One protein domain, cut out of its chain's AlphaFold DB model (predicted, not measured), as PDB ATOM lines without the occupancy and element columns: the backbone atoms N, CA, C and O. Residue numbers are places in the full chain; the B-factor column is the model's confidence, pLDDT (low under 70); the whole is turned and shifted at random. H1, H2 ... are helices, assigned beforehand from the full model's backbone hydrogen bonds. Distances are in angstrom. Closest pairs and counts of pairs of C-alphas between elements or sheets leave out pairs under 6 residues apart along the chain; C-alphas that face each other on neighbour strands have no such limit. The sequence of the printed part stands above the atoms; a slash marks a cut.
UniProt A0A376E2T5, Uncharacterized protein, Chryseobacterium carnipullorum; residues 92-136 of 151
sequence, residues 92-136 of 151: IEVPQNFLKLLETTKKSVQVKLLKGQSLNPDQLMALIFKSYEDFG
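This is residues 92 to 136 of the 151 residues of an uncharacterized protein of Chryseobacterium carnipullorum (UniProt A0A376E2T5). Three helices make a flat slab, with H1 in the middle, H2 folded back beside it as a short helical hairpin, and the longer H3 on the other side of H1, set at an angle to it. Residues 115 to 120 cross from the H2 side to the beginning of H3. The printed part has 45 residues with three named helices, in the order H1, H2, H3, and no named strand; the class is all helix. It is compact, with a radius of gyration of the C-alphas of 10.4 A, and the C-alphas span 26 by 24 by 12 A.

H1 is residues 96 to 102, 10.3 A from first to last C-alpha, and its C-alpha 96 is at (27.762, 78.172, 21.111). H2 is residues 107 to 114, 10.5 A long. H3 is residues 121 to 135, 20.4 A long, from C-alpha 121 at (19.621, 73.231, 7.874) to C-alpha 135 at (15.501, 84.198, 24.519).

H1 and H2 touch and form a helical hairpin, running opposite ways at a shallow tilt of 29 degrees. Their closest C-alphas, those of Asn 97 and Leu 113, are 5.4 A apart. H1 and H3 touch at a steep tilt of 53 degrees and run the same way. Their closest C-alphas, those of Leu 102 and Ser 131, are 7.4 A apart. H2 and H3 are apart. Every O i to N i+4 pair is within hydrogen-bond range in H3, against 2 of 3 in H1 and 3 of 4 in H2.

The two C-alphas farthest apart, those of Ile 92 and Ser 108, are 27.6 A from each other. The printed part has no cut. The link from H1 to H2 is tight, with 4 residues, and the link from H2 to H3 is short, with 6. The mean pLDDT of the printed part is 96.1, and no printed residue is under 70.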
ATOM      1  N   ILE A  92      19.123  68.735  18.889       95.25
ATOM      2  CA  ILE A  92      20.256  69.144  18.061       95.25
ATOM      3  C   ILE A  92      21.060  70.222  18.783       95.25
ATOM      4  O   ILE A  92      20.550  71.271  19.182       95.25
ATOM      5  N   GLU A  93      22.358  69.964  18.917       94.06
ATOM      6  CA  GLU A  93      23.287  70.931  19.478       94.06
ATOM      7  C   GLU A  93      23.501  72.097  18.504       94.06
ATOM      8  O   GLU A  93      23.899  71.928  17.346       94.06
ATOM      9  N   VAL A  94      23.253  73.307  19.003       95.75
ATOM     10  CA  VAL A  94      23.520  74.553  18.289       95.75
ATOM     11  C   VAL A  94      24.901  75.059  18.699       95.75
ATOM     12  O   VAL A  94      25.146  75.216  19.897       95.75
ATOM     13  N   PRO A  95      25.806  75.374  17.752       95.31
ATOM     14  CA  PRO A  95      27.137  75.845  18.110       95.31
ATOM     15  C   PRO A  95      27.078  77.115  18.972       95.31
ATOM     16  O   PRO A  95      26.416  78.095  18.617       95.31
ATOM     17  N   GLN A  96      27.831  77.128  20.078       95.00
ATOM     18  CA  GLN A  96      27.762  78.172  21.111       95.00
ATOM     19  C   GLN A  96      27.949  79.600  20.575       95.00
ATOM     20  O   GLN A  96      27.411  80.554  21.138       95.00
ATOM     21  N   ASN A  97      28.708  79.772  19.489       96.81
ATOM     22  CA  ASN A  97      28.915  81.081  18.872       96.81
ATOM     23  C   ASN A  97      27.608  81.703  18.361       96.81
ATOM     24  O   ASN A  97      27.459  82.921  18.443       96.81
ATOM     25  N   PHE A  98      26.663  80.889  17.878       96.94
ATOM     26  CA  PHE A  98      25.352  81.366  17.442       96.94
ATOM     27  C   PHE A  98      24.439  81.696  18.620       96.94
ATOM     28  O   PHE A  98      23.724  82.686  18.547       96.94
ATOM     29  N   LEU A  99      24.512  80.958  19.731       95.94
ATOM     30  CA  LEU A  99      23.765  81.307  20.948       95.94
ATOM     31  C   LEU A  99      24.262  82.635  21.539       95.94
ATOM     32  O   LEU A  99      23.481  83.553  21.760       95.94
ATOM     33  N   LYS A 100      25.587  82.806  21.648       96.19
ATOM     34  CA  LYS A 100      26.213  84.076  22.068       96.19
ATOM     35  C   LYS A 100      25.886  85.249  21.143       96.19
ATOM     36  O   LYS A 100      25.959  86.404  21.560       96.19
ATOM     37  N   LEU A 101      25.563  84.981  19.876       96.19
ATOM     38  CA  LEU A 101      25.145  86.014  18.932       96.19
ATOM     39  C   LEU A 101      23.838  86.678  19.379       96.19
ATOM     40  O   LEU A 101      23.689  87.885  19.208       96.19
ATOM     41  N   LEU A 102      22.923  85.892  19.954       95.19
ATOM     42  CA  LEU A 102      21.604  86.343  20.400       95.19
ATOM     43  C   LEU A 102      21.685  87.235  21.648       95.19
ATOM     44  O   LEU A 102      20.826  88.086  21.858       95.19
ATOM     45  N   GLU A 103      22.756  87.100  22.430       95.50
ATOM     46  CA  GLU A 103      23.010  87.874  23.652       95.50
ATOM     47  C   GLU A 103      23.598  89.270  23.383       95.50
ATOM     48  O   GLU A 103      23.728  90.084  24.300       95.50
ATOM     49  N   THR A 104      24.004  89.577  22.145       94.88
ATOM     50  CA  THR A 104      24.714  90.823  21.834       94.88
ATOM     51  C   THR A 104      24.155  91.565  20.628       94.88
ATOM     52  O   THR A 104      23.920  91.012  19.558       94.88
ATOM     53  N   THR A 105      24.043  92.884  20.766       94.38
ATOM     54  CA  THR A 105      23.668  93.803  19.680       94.38
ATOM     55  C   THR A 105      24.881  94.481  19.036       94.38
ATOM     56  O   THR A 105      24.756  95.204  18.046       94.38
ATOM     57  N   LYS A 106      26.093  94.267  19.571       97.38
ATOM     58  CA  LYS A 106      27.301  94.950  19.096       97.38
ATOM     59  C   LYS A 106      27.830  94.283  17.824       97.38
ATOM     60  O   LYS A 106      28.474  93.236  17.884       97.38
ATOM     61  N   LYS A 107      27.674  94.955  16.678       96.38
ATOM     62  CA  LYS A 107      28.106  94.473  15.348       96.38
ATOM     63  C   LYS A 107      29.535  93.919  15.314       96.38
ATOM     64  O   LYS A 107      29.780  92.872  14.727       96.38
ATOM     65  N   SER A 108      30.496  94.586  15.961       97.12
ATOM     66  CA  SER A 108      31.892  94.122  15.975       97.12
ATOM     67  C   SER A 108      32.073  92.770  16.675       97.12
ATOM     68  O   SER A 108      33.002  92.037  16.350       97.12
ATOM     69  N   VAL A 109      31.229  92.457  17.662       97.31
ATOM     70  CA  VAL A 109      31.229  91.166  18.365       97.31
ATOM     71  C   VAL A 109      30.551  90.117  17.493       97.31
ATOM     72  O   VAL A 109      31.130  89.059  17.278       97.31
ATOM     73  N   GLN A 110      29.402  90.448  16.900       97.38
ATOM     74  CA  GLN A 110      28.684  89.563  15.979       97.38
ATOM     75  C   GLN A 110      29.567  89.100  14.808       97.38
ATOM     76  O   GLN A 110      29.652  87.908  14.531       97.38
ATOM     77  N   VAL A 111      30.312  90.017  14.178       97.12
ATOM     78  CA  VAL A 111      31.255  89.680  13.094       97.12
ATOM     79  C   VAL A 111      32.342  88.707  13.561       97.12
ATOM     80  O   VAL A 111      32.705  87.797  12.821       97.12
ATOM     81  N   LYS A 112      32.864  88.875  14.785       97.19
ATOM     82  CA  LYS A 112      33.866  87.956  15.346       97.19
ATOM     83  C   LYS A 112      33.272  86.574  15.620       97.19
ATOM     84  O   LYS A 112      33.915  85.589  15.284       97.19
ATOM     85  N   LEU A 113      32.067  86.515  16.190       97.69
ATOM     86  CA  LEU A 113      31.364  85.265  16.494       97.69
ATOM     87  C   LEU A 113      31.021  84.468  15.230       97.69
ATOM     88  O   LEU A 113      31.128  83.249  15.242       97.69
ATOM     89  N   LEU A 114      30.655  85.146  14.139       96.44
ATOM     90  CA  LEU A 114      30.256  84.509  12.878       96.44
ATOM     91  C   LEU A 114      31.431  84.107  11.976       96.44
ATOM     92  O   LEU A 114      31.238  83.386  10.996       96.44
ATOM     93  N   LYS A 115      32.652  84.572  12.255       96.69
ATOM     94  CA  LYS A 115      33.793  84.351  11.361       96.69
ATOM     95  C   LYS A 115      34.123  82.858  11.249       96.69
ATOM     96  O   LYS A 115      34.479  82.218  12.234       96.69
ATOM     97  N   GLY A 116      34.044  82.329  10.026       95.81
ATOM     98  CA  GLY A 116      34.345  80.924   9.726       95.81
ATOM     99  C   GLY A 116      33.329  79.926  10.288       95.81
ATOM    100  O   GLY A 116      33.629  78.739  10.336       95.81
ATOM    101  N   GLN A 117      32.163  80.392  10.741       96.06
ATOM    102  CA  GLN A 117      31.090  79.527  11.225       96.06
ATOM    103  C   GLN A 117      30.128  79.157  10.096       96.06
ATOM    104  O   GLN A 117      29.928  79.922   9.151       96.06
ATOM    105  N   SER A 118      29.483  78.004  10.237       95.38
ATOM    106  CA  SER A 118      28.426  77.526   9.348       95.38
ATOM    107  C   SER A 118      27.356  76.798  10.151       95.38
ATOM    108  O   SER A 118      27.657  76.208  11.187       95.38
ATOM    109  N   LEU A 119      26.130  76.803   9.637       95.44
ATOM    110  CA  LEU A 119      25.032  75.967  10.113       95.44
ATOM    111  C   LEU A 119      24.579  75.080   8.962       95.44
ATOM    112  O   LEU A 119      24.458  75.553   7.828       95.44
ATOM    113  N   ASN A 120      24.300  73.816   9.257       95.88
ATOM    114  CA  ASN A 120      23.460  73.017   8.375       95.88
ATOM    115  C   ASN A 120      21.967  73.376   8.603       95.88
ATOM    116  O   ASN A 120      21.645  74.101   9.552       95.88
ATOM    117  N   PRO A 121      21.043  72.912   7.741       95.06
ATOM    118  CA  PRO A 121      19.621  73.231   7.874       95.06
ATOM    119  C   PRO A 121      19.011  72.836   9.227       95.06
ATOM    120  O   PRO A 121      18.240  73.607   9.796       95.06
ATOM    121  N   ASP A 122      19.397  71.684   9.773       95.19
ATOM    122  CA  ASP A 122      18.843  71.174  11.030       95.19
ATOM    123  C   ASP A 122      19.312  72.007  12.229       95.19
ATOM    124  O   ASP A 122      18.518  72.372  13.095       95.19
ATOM    125  N   GLN A 123      20.588  72.397  12.243       96.75
ATOM    126  CA  GLN A 123      21.153  73.305  13.241       96.75
ATOM    127  C   GLN A 123      20.548  74.706  13.140       96.75
ATOM    128  O   GLN A 123      20.372  75.372  14.159       96.75
ATOM    129  N   LEU A 124      20.221  75.170  11.930       96.38
ATOM    130  CA  LEU A 124      19.508  76.430  11.747       96.38
ATOM    131  C   LEU A 124      18.095  76.354  12.341       96.38
ATOM    132  O   LEU A 124      17.693  77.278  13.043       96.38
ATOM    133  N   MET A 125      17.361  75.263  12.102       96.25
ATOM    134  CA  MET A 125      16.037  75.066  12.697       96.25
ATOM    135  C   MET A 125      16.114  74.997  14.226       96.25
ATOM    136  O   MET A 125      15.372  75.698  14.913       96.25
ATOM    137  N   ALA A 126      17.073  74.236  14.760       97.25
ATOM    138  CA  ALA A 126      17.324  74.150  16.195       97.25
ATOM    139  C   ALA A 126      17.661  75.520  16.809       97.25
ATOM    140  O   ALA A 126      17.134  75.872  17.862       97.25
ATOM    141  N   LEU A 127      18.479  76.339  16.134       97.44
ATOM    142  CA  LEU A 127      18.773  77.710  16.566       97.44
ATOM    143  C   LEU A 127      17.513  78.580  16.588       97.44
ATOM    144  O   LEU A 127      17.324  79.344  17.531       97.44
ATOM    145  N   ILE A 128      16.648  78.473  15.573       96.31
ATOM    146  CA  ILE A 128      15.384  79.216  15.527       96.31
ATOM    147  C   ILE A 128      14.496  78.828  16.717       96.31
ATOM    148  O   ILE A 128      13.951  79.714  17.373       96.31
ATOM    149  N   PHE A 129      14.376  77.537  17.030       96.12
ATOM    150  CA  PHE A 129      13.550  77.065  18.147       96.12
ATOM    151  C   PHE A 129      14.117  77.529  19.491       96.12
ATOM    152  O   PHE A 129      13.421  78.216  20.239       96.12
ATOM    153  N   LYS A 130      15.417  77.307  19.726       96.06
ATOM    154  CA  LYS A 130      16.111  77.783  20.932       96.06
ATOM    155  C   LYS A 130      16.038  79.298  21.102       96.06
ATOM    156  O   LYS A 130      15.913  79.784  22.218       96.06
ATOM    157  N   SER A 131      16.069  80.071  20.013       96.19
ATOM    158  CA  SER A 131      15.928  81.532  20.100       96.19
ATOM    159  C   SER A 131      14.587  81.962  20.708       96.19
ATOM    160  O   SER A 131      14.522  82.969  21.413       96.19
ATOM    161  N   TYR A 132      13.523  81.193  20.479       96.69
ATOM    162  CA  TYR A 132      12.226  81.444  21.095       96.69
ATOM    163  C   TYR A 132      12.182  80.947  22.541       96.69
ATOM    164  O   TYR A 132      11.792  81.705  23.424       96.69
ATOM    165  N   GLU A 133      12.610  79.710  22.788       95.00
ATOM    166  CA  GLU A 133      12.526  79.072  24.109       95.00
ATOM    167  C   GLU A 133      13.419  79.753  25.150       95.00
ATOM    168  O   GLU A 133      12.955  80.082  26.240       95.00
ATOM    169  N   ASP A 134      14.674  80.027  24.790       95.12
ATOM    170  CA  ASP A 134      15.679  80.529  25.728       95.12
ATOM    171  C   ASP A 134      15.725  82.068  25.767       95.12
ATOM    172  O   ASP A 134      16.094  82.658  26.783       95.12
ATOM    173  N   PHE A 135      15.351  82.740  24.669       95.44
ATOM    174  CA  PHE A 135      15.501  84.198  24.519       95.44
ATOM    175  C   PHE A 135      14.192  84.944  24.214       95.44
ATOM    176  O   PHE A 135      14.205  86.171  24.091       95.44
ATOM    177  N   GLY A 136      13.059  84.249  24.076       95.88
ATOM    178  CA  GLY A 136      11.758  84.865  23.786       95.88
ATOM    179  C   GLY A 136      11.666  85.532  22.409       95.88
ATOM    180  O   GLY A 136      10.795  86.378  22.188       95.88
TER     181      GLY A 136